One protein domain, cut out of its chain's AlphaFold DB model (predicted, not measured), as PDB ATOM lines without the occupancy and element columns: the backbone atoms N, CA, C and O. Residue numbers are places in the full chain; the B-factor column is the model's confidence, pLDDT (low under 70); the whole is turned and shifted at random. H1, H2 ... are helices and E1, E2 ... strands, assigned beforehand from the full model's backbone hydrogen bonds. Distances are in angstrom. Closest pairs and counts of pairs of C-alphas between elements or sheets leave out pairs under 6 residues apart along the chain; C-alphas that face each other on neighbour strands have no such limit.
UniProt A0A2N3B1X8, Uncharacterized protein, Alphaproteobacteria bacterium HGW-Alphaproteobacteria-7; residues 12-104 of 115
ATOM      1  N   SER A  12       4.298 135.311 -47.892       85.50
ATOM      2  CA  SER A  12       5.337 135.541 -46.893       85.50
ATOM      3  C   SER A  12       6.465 136.390 -47.459       85.50
ATOM      4  O   SER A  12       6.911 136.179 -48.587       85.50
ATOM      5  N   THR A  13       6.926 137.353 -46.668       92.75
ATOM      6  CA  THR A  13       8.071 138.207 -47.001       92.75
ATOM      7  C   THR A  13       9.144 138.001 -45.948       92.75
ATOM      8  O   THR A  13       8.853 138.074 -44.754       92.75
ATOM      9  N   LEU A  14      10.372 137.726 -46.386       94.81
ATOM     10  CA  LEU A  14      11.528 137.570 -45.510       94.81
ATOM     11  C   LEU A  14      12.370 138.847 -45.534       94.81
ATOM     12  O   LEU A  14      12.715 139.342 -46.604       94.81
ATOM     13  N   TYR A  15      12.730 139.322 -44.350       95.38
ATOM     14  CA  TYR A  15      13.668 140.409 -44.122       95.38
ATOM     15  C   TYR A  15      14.857 139.861 -43.341       95.38
ATOM     16  O   TYR A  15      14.677 139.082 -42.404       95.38
ATOM     17  N   THR A  16      16.061 140.275 -43.709       96.06
ATOM     18  CA  THR A  16      17.302 139.901 -43.027       96.06
ATOM     19  C   THR A  16      17.969 141.160 -42.508       96.06
ATOM     20  O   THR A  16      18.087 142.138 -43.247       96.06
ATOM     21  N   GLY A  17      18.390 141.144 -41.248       93.00
ATOM     22  CA  GLY A  17      19.120 142.248 -40.654       93.00
ATOM     23  C   GLY A  17      20.547 142.392 -41.210       93.00
ATOM     24  O   GLY A  17      21.075 141.462 -41.826       93.00
ATOM     25  N   PRO A  18      21.192 143.548 -40.979       95.56
ATOM     26  CA  PRO A  18      20.652 144.701 -40.261       95.56
ATOM     27  C   PRO A  18      19.688 145.535 -41.122       95.56
ATOM     28  O   PRO A  18      19.915 145.727 -42.316       95.56
ATOM     29  N   GLY A  19      18.624 146.069 -40.519       94.00
ATOM     30  CA  GLY A  19      17.682 146.937 -41.232       94.00
ATOM     31  C   GLY A  19      16.378 147.191 -40.485       94.00
ATOM     32  O   GLY A  19      16.067 146.515 -39.515       94.00
ATOM     33  N   LEU A  20      15.597 148.168 -40.941       94.44
ATOM     34  CA  LEU A  20      14.292 148.486 -40.363       94.44
ATOM     35  C   LEU A  20      13.189 147.713 -41.089       94.44
ATOM     36  O   LEU A  20      13.043 147.834 -42.305       94.44
ATOM     37  N   VAL A  21      12.383 146.961 -40.341       95.38
ATOM     38  CA  VAL A  21      11.150 146.349 -40.846       95.38
ATOM     39  C   VAL A  21       9.965 147.175 -40.384       95.38
ATOM     40  O   VAL A  21       9.831 147.475 -39.198       95.38
ATOM     41  N   CYS A  22       9.096 147.522 -41.329       93.88
ATOM     42  CA  CYS A  22       7.903 148.319 -41.087       93.88
ATOM     43  C   CYS A  22       6.643 147.460 -41.231       93.88
ATOM     44  O   CYS A  22       6.431 146.821 -42.266       93.88
ATOM     45  N   GLY A  23       5.808 147.479 -40.198       91.06
ATOM     46  CA  GLY A  23       4.386 147.178 -40.301       91.06
ATOM     47  C   GLY A  23       3.575 148.444 -40.590       91.06
ATOM     48  O   GLY A  23       4.119 149.526 -40.808       91.06
ATOM     49  N   ILE A  24       2.252 148.322 -40.568       89.00
ATOM     50  CA  ILE A  24       1.321 149.447 -40.745       89.00
ATOM     51  C   ILE A  24       1.351 150.408 -39.543       89.00
ATOM     52  O   ILE A  24       1.224 151.624 -39.699       89.00
ATOM     53  N   GLY A  25       1.438 149.869 -38.331       89.56
ATOM     54  CA  GLY A  25       1.359 150.584 -37.059       89.56
ATOM     55  C   GLY A  25       2.630 150.518 -36.221       89.56
ATOM     56  O   GLY A  25       2.659 151.132 -35.151       89.56
ATOM     57  N   PHE A  26       3.660 149.808 -36.686       94.19
ATOM     58  CA  PHE A  26       4.930 149.688 -35.979       94.19
ATOM     59  C   PHE A  26       6.138 149.602 -36.906       94.19
ATOM     60  O   PHE A  26       6.021 149.332 -38.097       94.19
ATOM     61  N   GLY A  27       7.312 149.804 -36.320       95.06
ATOM     62  CA  GLY A  27       8.601 149.510 -36.925       95.06
ATOM     63  C   GLY A  27       9.485 148.789 -35.919       95.06
ATOM     64  O   GLY A  27       9.330 148.967 -34.710       95.06
ATOM     65  N   ILE A  28      10.401 147.960 -36.402       95.50
ATOM     66  CA  ILE A  28      11.403 147.302 -35.566       95.50
ATOM     67  C   ILE A  28      12.724 147.203 -36.317       95.50
ATOM     68  O   ILE A  28      12.773 146.796 -37.479       95.50
ATOM     69  N   GLU A  29      13.802 147.593 -35.649       94.94
ATOM     70  CA  GLU A  29      15.154 147.417 -36.167       94.94
ATOM     71  C   GLU A  29      15.589 145.967 -35.965       94.94
ATOM     72  O   GLU A  29      15.599 145.467 -34.838       94.94
ATOM     73  N   LEU A  30      15.947 145.303 -37.059       95.31
ATOM     74  CA  LEU A  30      16.648 144.031 -37.057       95.31
ATOM     75  C   LEU A  30      18.132 144.285 -36.852       95.31
ATOM     76  O   LEU A  30      18.757 145.061 -37.582       95.31
ATOM     77  N   HIS A  31      18.694 143.600 -35.869       94.12
ATOM     78  CA  HIS A  31      20.127 143.546 -35.646       94.12
ATOM     79  C   HIS A  31      20.791 142.562 -36.618       94.12
ATOM     80  O   HIS A  31      20.137 141.871 -37.401       94.12
ATOM     81  N   GLN A  32      22.120 142.500 -36.569       93.81
ATOM     82  CA  GLN A  32      22.884 141.499 -37.302       93.81
ATOM     83  C   GLN A  32      22.434 140.080 -36.906       93.81
ATOM     84  O   GLN A  32      22.156 139.820 -35.737       93.81
ATOM     85  N   ASP A  33      22.332 139.194 -37.898       93.06
ATOM     86  CA  ASP A  33      21.879 137.796 -37.780       93.06
ATOM     87  C   ASP A  33      20.409 137.592 -37.369       93.06
ATOM     88  O   ASP A  33      19.956 136.452 -37.238       93.06
ATOM     89  N   GLU A  34      19.631 138.667 -37.222       95.44
ATOM     90  CA  GLU A  34      18.184 138.571 -37.053       95.44
ATOM     91  C   GLU A  34      17.470 138.498 -38.407       95.44
ATOM     92  O   GLU A  34      17.893 139.072 -39.415       95.44
ATOM     93  N   GLN A  35      16.343 137.802 -38.430       96.50
ATOM     94  CA  GLN A  35      15.460 137.708 -39.578       96.50
ATOM     95  C   GLN A  35      14.027 137.940 -39.129       96.50
ATOM     96  O   GLN A  35      13.623 137.522 -38.049       96.50
ATOM     97  N   MET A  36      13.238 138.576 -39.984       96.31
ATOM     98  CA  MET A  36      11.807 138.718 -39.774       96.31
ATOM     99  C   MET A  36      11.071 138.096 -40.943       96.31
ATOM    100  O   MET A  36      11.324 138.443 -42.095       96.31
ATOM    101  N   ARG A  37      10.114 137.221 -40.660       96.06
ATOM    102  CA  ARG A  37       9.202 136.698 -41.672       96.06
ATOM    103  C   ARG A  37       7.803 137.240 -41.436       96.06
ATOM    104  O   ARG A  37       7.159 136.888 -40.453       96.06
ATOM    105  N   LYS A  38       7.337 138.086 -42.350       94.19
ATOM    106  CA  LYS A  38       5.952 138.565 -42.397       94.19
ATOM    107  C   LYS A  38       5.079 137.495 -43.037       94.19
ATOM    108  O   LYS A  38       5.449 136.957 -44.077       94.19
ATOM    109  N   PHE A  39       3.915 137.250 -42.456       91.31
ATOM    110  CA  PHE A  39       2.849 136.426 -42.999       91.31
ATOM    111  C   PHE A  39       1.576 137.259 -43.044       91.31
ATOM    112  O   PHE A  39       1.002 137.594 -42.006       91.31
ATOM    113  N   ASP A  40       1.146 137.580 -44.258       86.94
ATOM    114  CA  ASP A  40      -0.140 138.215 -44.498       86.94
ATOM    115  C   ASP A  40      -1.114 137.147 -44.988       86.94
ATOM    116  O   ASP A  40      -0.980 136.602 -46.085       86.94
ATOM    117  N   ARG A  41      -2.049 136.784 -44.113       80.12
ATOM    118  CA  ARG A  41      -3.072 135.772 -44.392       80.12
ATOM    119  C   ARG A  41      -4.411 136.411 -44.769       80.12
ATOM    120  O   ARG A  41      -5.417 135.710 -44.758       80.12
ATOM    121  N   MET A  42      -4.435 137.719 -45.066       73.50
ATOM    122  CA  MET A  42      -5.656 138.491 -45.341       73.50
ATOM    123  C   MET A  42      -6.716 138.368 -44.230       73.50
ATOM    124  O   MET A  42      -7.917 138.358 -44.493       73.50
ATOM    125  N   MET A  43      -6.262 138.240 -42.982       76.75
ATOM    126  CA  MET A  43      -7.110 138.254 -41.788       76.75
ATOM    127  C   MET A  43      -7.150 139.669 -41.189       76.75
ATOM    128  O   MET A  43      -6.576 140.611 -41.731       76.75
ATOM    129  N   ASP A  44      -7.809 139.834 -40.044       84.50
ATOM    130  CA  ASP A  44      -7.816 141.075 -39.260       84.50
ATOM    131  C   ASP A  44      -6.503 141.328 -38.489       84.50
ATOM    132  O   ASP A  44      -6.405 142.273 -37.695       84.50
ATOM    133  N   PHE A  45      -5.477 140.513 -38.745       87.62
ATOM    134  CA  PHE A  45      -4.120 140.707 -38.261       87.62
ATOM    135  C   PHE A  45      -3.064 140.191 -39.246       87.62
ATOM    136  O   PHE A  45      -3.303 139.293 -40.057       87.62
ATOM    137  N   VAL A  46      -1.859 140.740 -39.110       90.75
ATOM    138  CA  VAL A  46      -0.635 140.280 -39.776       90.75
ATOM    139  C   VAL A  46       0.305 139.706 -38.723       90.75
ATOM    140  O   VAL A  46       0.439 140.265 -37.633       90.75
ATOM    141  N   THR A  47       0.977 138.601 -39.047       93.31
ATOM    142  CA  THR A  47       1.949 137.966 -38.149       93.31
ATOM    143  C   THR A  47       3.368 138.195 -38.650       93.31
ATOM    144  O   THR A  47       3.655 138.025 -39.832       93.31
ATOM    145  N   TYR A  48       4.275 138.535 -37.745       94.75
ATOM    146  CA  TYR A  48       5.695 138.701 -38.013       94.75
ATOM    147  C   TYR A  48       6.478 137.792 -37.068       94.75
ATOM    148  O   TYR A  48       6.415 137.951 -35.853       94.75
ATOM    149  N   HIS A  49       7.207 136.826 -37.618       95.19
ATOM    150  CA  HIS A  49       8.080 135.953 -36.840       95.19
ATOM    151  C   HIS A  49       9.493 136.516 -36.860       95.19
ATOM    152  O   HIS A  49      10.134 136.521 -37.913       95.19
ATOM    153  N   LEU A  50       9.955 136.982 -35.705       95.88
ATOM    154  CA  LEU A  50      11.321 137.422 -35.487       95.88
ATOM    155  C   LEU A  50      12.150 136.224 -35.039       95.88
ATOM    156  O   LEU A  50      11.838 135.604 -34.026       95.88
ATOM    157  N   SER A  51      13.232 135.938 -35.745       94.50
ATOM    158  CA  SER A  51      14.215 134.934 -35.356       94.50
ATOM    159  C   SER A  51      15.609 135.545 -35.284       94.50
ATOM    160  O   SER A  51      15.943 136.474 -36.009       94.50
ATOM    161  N   GLY A  52      16.426 135.036 -34.374       89.88
ATOM    162  CA  GLY A  52      17.856 135.308 -34.274       89.88
ATOM    163  C   GLY A  52      18.580 134.056 -33.771       89.88
ATOM    164  O   GLY A  52      17.932 133.026 -33.545       89.88
ATOM    165  N   PRO A  53      19.907 134.103 -33.564       84.50
ATOM    166  CA  PRO A  53      20.647 132.965 -33.028       84.50
ATOM    167  C   PRO A  53      20.070 132.534 -31.669       84.50
ATOM    168  O   PRO A  53      20.202 133.251 -30.680       84.50
ATOM    169  N   GLN A  54      19.403 131.374 -31.648       78.94
ATOM    170  CA  GLN A  54      18.729 130.791 -30.473       78.94
ATOM    171  C   GLN A  54      17.600 131.649 -29.874       78.94
ATOM    172  O   GLN A  54      17.257 131.480 -28.709       78.94
ATOM    173  N   ARG A  55      17.022 132.583 -30.639       87.94
ATOM    174  CA  ARG A  55      15.970 133.484 -30.149       87.94
ATOM    175  C   ARG A  55      14.816 133.552 -31.128       87.94
ATOM    176  O   ARG A  55      15.040 133.649 -32.333       87.94
ATOM    177  N   GLY A  56      13.601 133.556 -30.602       92.12
ATOM    178  CA  GLY A  56      12.386 133.670 -31.389       92.12
ATOM    179  C   GLY A  56      11.317 134.478 -30.663       92.12
ATOM    180  O   GLY A  56      11.294 134.544 -29.428       92.12
ATOM    181  N   ALA A  57      10.513 135.191 -31.440       94.88
ATOM    182  CA  ALA A  57       9.327 135.891 -30.975       94.88
ATOM    183  C   ALA A  57       8.332 136.046 -32.125       94.88
ATOM    184  O   ALA A  57       8.712 136.176 -33.292       94.88
ATOM    185  N   THR A  58       7.051 136.104 -31.786       94.00
ATOM    186  CA  THR A  58       5.973 136.357 -32.739       94.00
ATOM    187  C   THR A  58       5.303 137.685 -32.418       94.00
ATOM    188  O   THR A  58       4.841 137.914 -31.304       94.00
ATOM    189  N   ILE A  59       5.245 138.574 -33.404       94.50
ATOM    190  CA  ILE A  59       4.607 139.885 -33.312       94.50
ATOM    191  C   ILE A  59       3.322 139.852 -34.139       94.50
ATOM    192  O   ILE A  59       3.341 139.520 -35.324       94.50
ATOM    193  N   TYR A  60       2.208 140.225 -33.524       93.69
ATOM    194  CA  TYR A  60       0.913 140.373 -34.172       93.69
ATOM    195  C   TYR A  60       0.571 141.850 -34.297       93.69
ATOM    196  O   TYR A  60       0.586 142.602 -33.322       93.69
ATOM    197  N   GLU A  61       0.228 142.256 -35.509       91.56
ATOM    198  CA  GLU A  61      -0.259 143.589 -35.823       91.56
ATOM    199  C   GLU A  61      -1.749 143.512 -36.150       91.56
ATOM    200  O   GLU A  61      -2.118 142.916 -37.160       91.56
ATOM    201  N   GLY A  62      -2.597 144.110 -35.309       87.00
ATOM    202  CA  GLY A  62      -4.055 143.996 -35.420       87.00
ATOM    203  C   GLY A  62      -4.659 143.194 -34.268       87.00
ATOM    204  O   GLY A  62      -4.186 143.283 -33.134       87.00
ATOM    205  N   ASN A  63      -5.723 142.442 -34.546       83.69
ATOM    206  CA  ASN A  63      -6.421 141.646 -33.536       83.69
ATOM    207  C   ASN A  63      -5.668 140.337 -33.255       83.69
ATOM    208  O   ASN A  63      -5.861 139.334 -33.935       83.69
ATOM    209  N   ALA A  64      -4.789 140.344 -32.254       79.69
ATOM    210  CA  ALA A  64      -4.070 139.138 -31.852       79.69
ATOM    211  C   ALA A  64      -5.038 138.047 -31.333       79.69
ATOM    212  O   ALA A  64      -5.974 138.367 -30.598       79.69
ATOM    213  N   PRO A  65      -4.820 136.763 -31.675       73.31
ATOM    214  CA  PRO A  65      -5.751 135.681 -31.340       73.31
ATOM    215  C   PRO A  65      -5.683 135.196 -29.880       73.31
ATOM    216  O   PRO A  65      -6.523 134.391 -29.483       73.31
ATOM    217  N   GLN A  66      -4.675 135.604 -29.102       75.81
ATOM    218  CA  GLN A  66      -4.378 135.074 -27.761       75.81
ATOM    219  C   GLN A  66      -3.771 136.153 -26.845       75.81
ATOM    220  O   GLN A  66      -3.362 137.215 -27.321       75.81
ATOM    221  N   ASP A  67      -3.675 135.858 -25.544       81.88
ATOM    222  CA  ASP A  67      -2.987 136.705 -24.563       81.88
ATOM    223  C   ASP A  67      -1.482 136.770 -24.851       81.88
ATOM    224  O   ASP A  67      -0.824 135.742 -24.999       81.88
ATOM    225  N   ALA A  68      -0.935 137.984 -24.909       88.81
ATOM    226  CA  ALA A  68       0.452 138.241 -25.286       88.81
ATOM    227  C   ALA A  68       1.335 138.622 -24.091       88.81
ATOM    228  O   ALA A  68       0.882 139.278 -23.151       88.81
ATOM    229  N   ASP A  69       2.629 138.295 -24.168       91.19
ATOM    230  CA  ASP A  69       3.627 138.660 -23.151       91.19
ATOM    231  C   ASP A  69       3.807 140.175 -23.015       91.19
ATOM    232  O   ASP A  69       4.119 140.687 -21.931       91.19
ATOM    233  N   ALA A  70       3.628 140.895 -24.124       91.38
ATOM    234  CA  ALA A  70       3.588 142.347 -24.162       91.38
ATOM    235  C   ALA A  70       2.562 142.852 -25.182       91.38
ATOM    236  O   ALA A  70       2.415 142.303 -26.273       91.38
ATOM    237  N   VAL A  71       1.892 143.954 -24.840       92.75
ATOM    238  CA  VAL A  71       0.955 144.659 -25.722       92.75
ATOM    239  C   VAL A  71       1.334 146.132 -25.776       92.75
ATOM    240  O   VAL A  71       1.453 146.797 -24.746       92.75
ATOM    241  N   ILE A  72       1.507 146.653 -26.986       92.19
ATOM    242  CA  ILE A  72       1.927 148.029 -27.249       92.19
ATOM    243  C   ILE A  72       0.800 148.745 -27.983       92.19
ATOM    244  O   ILE A  72       0.337 148.288 -29.023       92.19
ATOM    245  N   LYS A  73       0.356 149.890 -27.459       90.62
ATOM    246  CA  LYS A  73      -0.657 150.725 -28.121       90.62
ATOM    247  C   LYS A  73      -0.006 151.551 -29.227       90.62
ATOM    248  O   LYS A  73       0.954 152.266 -28.966       90.62
ATOM    249  N   THR A  74      -0.571 151.516 -30.431       87.44
ATOM    250  CA  THR A  74      -0.017 152.224 -31.602       87.44
ATOM    251  C   THR A  74      -0.392 153.707 -31.653       87.44
ATOM    252  O   THR A  74       0.219 154.478 -32.390       87.44
ATOM    253  N   GLY A  75      -1.443 154.105 -30.923       85.75
ATOM    254  CA  GLY A  75      -2.057 155.434 -31.032       85.75
ATOM    255  C   GLY A  75      -2.896 155.639 -32.301       85.75
ATOM    256  O   GLY A  75      -3.301 156.763 -32.585       85.75
ATOM    257  N   ARG A  76      -3.165 154.574 -33.070       83.69
ATOM    258  CA  ARG A  76      -3.987 154.595 -34.291       83.69
ATOM    259  C   ARG A  76      -5.369 153.991 -34.039       83.69
ATOM    260  O   ARG A  76      -5.564 153.229 -33.095       83.69
ATOM    261  N   ARG A  77      -6.331 154.293 -34.923       83.75
ATOM    262  CA  ARG A  77      -7.660 153.649 -34.902       83.75
ATOM    263  C   ARG A  77      -7.566 152.164 -35.268       83.75
ATOM    264  O   ARG A  77      -8.225 151.350 -34.636       83.75
ATOM    265  N   PHE A  78      -6.748 151.832 -36.268       80.94
ATOM    266  CA  PHE A  78      -6.425 150.461 -36.658       80.94
ATOM    267  C   PHE A  78      -5.075 150.425 -37.413       80.94
ATOM    268  O   PHE A  78      -4.854 151.316 -38.240       80.94
ATOM    269  N   PRO A  79      -4.181 149.451 -37.150       86.00
ATOM    270  CA  PRO A  79      -4.187 148.564 -35.982       86.00
ATOM    271  C   PRO A  79      -3.988 149.394 -34.705       86.00
ATOM    272  O   PRO A  79      -3.169 150.311 -34.694       86.00
ATOM    273  N   SER A  80      -4.756 149.132 -33.644       87.25
ATOM    274  CA  SER A  80      -4.706 149.908 -32.387       87.25
ATOM    275  C   SER A  80      -3.666 149.380 -31.394       87.25
ATOM    276  O   SER A  80      -3.200 150.119 -30.518       87.25
ATOM    277  N   VAL A  81      -3.279 148.113 -31.550       91.00
ATOM    278  CA  VAL A  81      -2.303 147.415 -30.716       91.00
ATOM    279  C   VAL A  81      -1.356 146.562 -31.555       91.00
ATOM    280  O   VAL A  81      -1.709 146.104 -32.642       91.00
ATOM    281  N   ILE A  82      -0.163 146.357 -31.007       93.75
ATOM    282  CA  ILE A  82       0.818 145.357 -31.417       93.75
ATOM    283  C   ILE A  82       0.991 144.401 -30.247       93.75
ATOM    284  O   ILE A  82       1.291 144.844 -29.135       93.75
ATOM    285  N   ALA A  83       0.792 143.113 -30.480       94.44
ATOM    286  CA  ALA A  83       0.952 142.082 -29.467       94.44
ATOM    287  C   ALA A  83       2.233 141.288 -29.736       94.44
ATOM    288  O   ALA A  83       2.561 141.021 -30.888       94.44
ATOM    289  N   ILE A  84       2.973 140.933 -28.691       94.31
ATOM    290  CA  ILE A  84       4.257 140.235 -28.796       94.31
ATOM    291  C   ILE A  84       4.209 138.997 -27.913       94.31
ATOM    292  O   ILE A  84       3.972 139.108 -26.711       94.31
ATOM    293  N   HIS A  85       4.477 137.849 -28.520       93.50
ATOM    294  CA  HIS A  85       4.673 136.571 -27.854       93.50
ATOM    295  C   HIS A  85       6.148 136.208 -27.927       93.50
ATOM    296  O   HIS A  85       6.764 136.298 -28.993       93.50
ATOM    297  N   LEU A  86       6.716 135.834 -26.794       91.62
ATOM    298  CA  LEU A  86       8.111 135.447 -26.679       91.62
ATOM    299  C   LEU A  86       8.193 133.922 -26.690       91.62
ATOM    300  O   LEU A  86       7.460 133.258 -25.959       91.62
ATOM    301  N   ASP A  87       9.088 133.365 -27.503       87.44
ATOM    302  CA  ASP A  87       9.327 131.924 -27.471       87.44
ATOM    303  C   ASP A  87      10.047 131.554 -26.163       87.44
ATOM    304  O   ASP A  87      10.803 132.353 -25.597       87.44
ATOM    305  N   GLU A  88       9.845 130.330 -25.674       80.06
ATOM    306  CA  GLU A  88      10.504 129.854 -24.456       80.06
ATOM    307  C   GLU A  88      12.034 129.884 -24.618       80.06
ATOM    308  O   GLU A  88      12.593 129.309 -25.551       80.06
ATOM    309  N   GLY A  89      12.724 130.603 -23.723       74.56
ATOM    310  CA  GLY A  89      14.173 130.818 -23.813       74.56
ATOM    311  C   GLY A  89      14.621 131.748 -24.953       74.56
ATOM    312  O   GLY A  89      15.822 131.865 -25.191       74.56
ATOM    313  N   GLY A  90      13.680 132.396 -25.646       81.62
ATOM    314  CA  GLY A  90      13.925 133.278 -26.781       81.62
ATOM    315  C   GLY A  90      14.281 134.714 -26.389       81.62
ATOM    316  O   GLY A  90      15.187 134.968 -25.595       81.62
ATOM    317  N   TYR A  91      13.603 135.690 -27.000       84.44
ATOM    318  CA  TYR A  91      13.765 137.089 -26.597       84.44
ATOM    319  C   TYR A  91      13.160 137.333 -25.210       84.44
ATOM    320  O   TYR A  91      12.186 136.698 -24.822       84.44
ATOM    321  N   ASP A  92      13.705 138.299 -24.472       86.94
ATOM    322  CA  ASP A  92      13.104 138.752 -23.219       86.94
ATOM    323  C   ASP A  92      12.099 139.902 -23.448       86.94
ATOM    324  O   ASP A  92      11.933 140.434 -24.552       86.94
ATOM    325  N   LYS A  93      11.438 140.342 -22.368       84.50
ATOM    326  CA  LYS A  93      10.451 141.437 -22.402       84.50
ATOM    327  C   LYS A  93      11.023 142.781 -22.873       84.50
ATOM    328  O   LYS A  93      10.249 143.686 -23.189       84.50
ATOM    329  N   SER A  94      12.346 142.951 -22.939       87.69
ATOM    330  CA  SER A  94      12.968 144.152 -23.506       87.69
ATOM    331  C   SER A  94      12.787 144.252 -25.020       87.69
ATOM    332  O   SER A  94      12.846 145.367 -25.538       87.69
ATOM    333  N   LEU A  95      12.453 143.155 -25.718       90.38
ATOM    334  CA  LEU A  95      12.089 143.195 -27.138       90.38
ATOM    335  C   LEU A  95      10.968 144.205 -27.409       90.38
ATOM    336  O   LEU A  95      11.043 144.961 -28.373       90.38
ATOM    337  N   ALA A  96       9.979 144.299 -26.517       90.31
ATOM    338  CA  ALA A  96       8.886 145.261 -26.641       90.31
ATOM    339  C   ALA A  96       9.369 146.723 -26.694       90.31
ATOM    340  O   ALA A  96       8.718 147.565 -27.300       90.31
ATOM    341  N   ARG A  97      10.532 147.036 -26.106       91.56
ATOM    342  CA  ARG A  97      11.122 148.386 -26.142       91.56
ATOM    343  C   ARG A  97      11.754 148.724 -27.493       91.56
ATOM    344  O   ARG A  97      11.956 149.899 -27.772       91.56
ATOM    345  N   ARG A  98      12.067 147.714 -28.313       93.56
ATOM    346  CA  ARG A  98      12.593 147.883 -29.678       93.56
ATOM    347  C   ARG A  98      11.490 148.186 -30.690       93.56
ATOM    348  O   ARG A  98      11.781 148.671 -31.778       93.56
ATOM    349  N   VAL A  99      10.236 147.885 -30.351       93.62
ATOM    350  CA  VAL A  99       9.094 148.143 -31.225       93.62
ATOM    351  C   VAL A  99       8.729 149.623 -31.157       93.62
ATOM    352  O   VAL A  99       8.293 150.145 -30.130       93.62
ATOM    353  N   LEU A 100       8.901 150.299 -32.286       94.19
ATOM    354  CA  LEU A 100       8.623 151.714 -32.474       94.19
ATOM    355  C   LEU A 100       7.174 151.897 -32.928       94.19
ATOM    356  O   LEU A 100       6.733 151.249 -33.872       94.19
ATOM    357  N   THR A 101       6.434 152.794 -32.280       92.62
ATOM    358  CA  THR A 101       5.043 153.127 -32.638       92.62
ATOM    359  C   THR A 101       4.777 154.626 -32.481       92.62
ATOM    360  O   THR A 101       5.574 155.358 -31.883       92.62
ATOM    361  N   GLY A 102       3.649 155.102 -33.018       87.94
ATOM    362  CA  GLY A 102       3.217 156.492 -32.871       87.94
ATOM    363  C   GLY A 102       4.273 157.489 -33.355       87.94
ATOM    364  O   GLY A 102       4.783 157.364 -34.460       87.94
ATOM    365  N   ARG A 103       4.626 158.470 -32.515       86.06
ATOM    366  CA  ARG A 103       5.619 159.513 -32.855       86.06
ATOM    367  C   ARG A 103       7.049 158.993 -33.001       86.06
ATOM    368  O   ARG A 103       7.874 159.693 -33.576       86.06
ATOM    369  N   SER A 104       7.343 157.815 -32.458       89.12
ATOM    370  CA  SER A 104       8.658 157.184 -32.581       89.12
ATOM    371  C   SER A 104       8.770 156.319 -33.835       89.12
ATOM    372  O   SER A 104       9.852 155.815 -34.117       89.12
TER     373      SER A 104
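AT A GLANCE: This is residues 12 to 104 of the 115 residues of an uncharacterized protein of Alphaproteobacteria bacterium HGW-Alphaproteobacteria-7 (UniProt A0A2N3B1X8). Picture a twisted wall of six strands, with a small second layer over part of one of its faces: the hairpin E2 and E3, then the closing stretch with the one-turn helix H1 and residues 99 to 100, which pair with E3. The two layers are only partly face to face, and E1, leading by a tight turn into E2, joins them at one edge. The printed part has 93 residues with eight named strands and then one named helix, E1 E2 E3 E4 E5 E6 E7 E8 H1, and is mostly strand. The large sheet has the order E1 - E4 - E5 - E6 - E8 - E7, all antiparallel. The whole is compact and rounded, with a radius of gyration of the C-alphas of 12.1 A and spans of 35 by 27 by 24 A.

IN THESE COORDINATES: Begin in the large sheet with its longest strands, E5, residues 45 to 52, 23.0 A, and E6, residues 55 to 62, 23.2 A. Find C-alpha 45 at (-4.120, 140.707, -38.261), where E5 begins. E4, residues 35 to 40, and E8, residues 81 to 86, are 16.4 A each. The edge strands are E1, residues 12 to 16, 13.3 A, which begins at C-alpha 12 at (5.337, 135.541, -46.893), and E7, residues 70 to 73, 10.2 A. The small sheet is E2, residues 19 to 22, 9.9 A, and E3, residues 27 to 30, 9.7 A. H1, residues 95 to 98, 5.4 A, ends at C-alpha 98 at (12.593, 147.883, -29.678).

HOW THE PARTS SIT: Look first at E4, E5 and E6, a meander, each strand the antiparallel neighbour of the one before. N 37 and O 49 are 2.8 A apart between E4 and E5, and N 48 and O 59 are 2.8 A apart in the hairpin E5 and E6. On one side of these, E1 pairs with E4 through N 15 and O 36, 2.8 A. On the other, E8 pairs with E6 through N 58 and O 85, 2.8 A, and with E7 through N 72 and O 82, 2.8 A. Across the hairpin E2 and E3, N 21 and O 28 are 2.9 A apart. The closest C-alphas of E1 and E2 are those of Tyr 15 and Val 21, 7.2 A. E2 and E5 are apart, and so are E3 and E5. H1 is on the large sheet but only grazes it, with residues 95 to 97; its closest C-alpha pair with E7 is Ala 70 and Ala 96, 6.5 A. With E3, that pair is Ile 28 and Arg 98, 6.0 A. H1 is too short for any O i to N i+4 pair; its one O i to N i+3 pair is within hydrogen-bond range.

THE WHOLE: Find the two C-alphas farthest apart at Gln 54 and Arg 77, 35.2 A. The printed part has no cut, and no link is long. The mean pLDDT of the printed part is 89.7, and no printed residue is under 70.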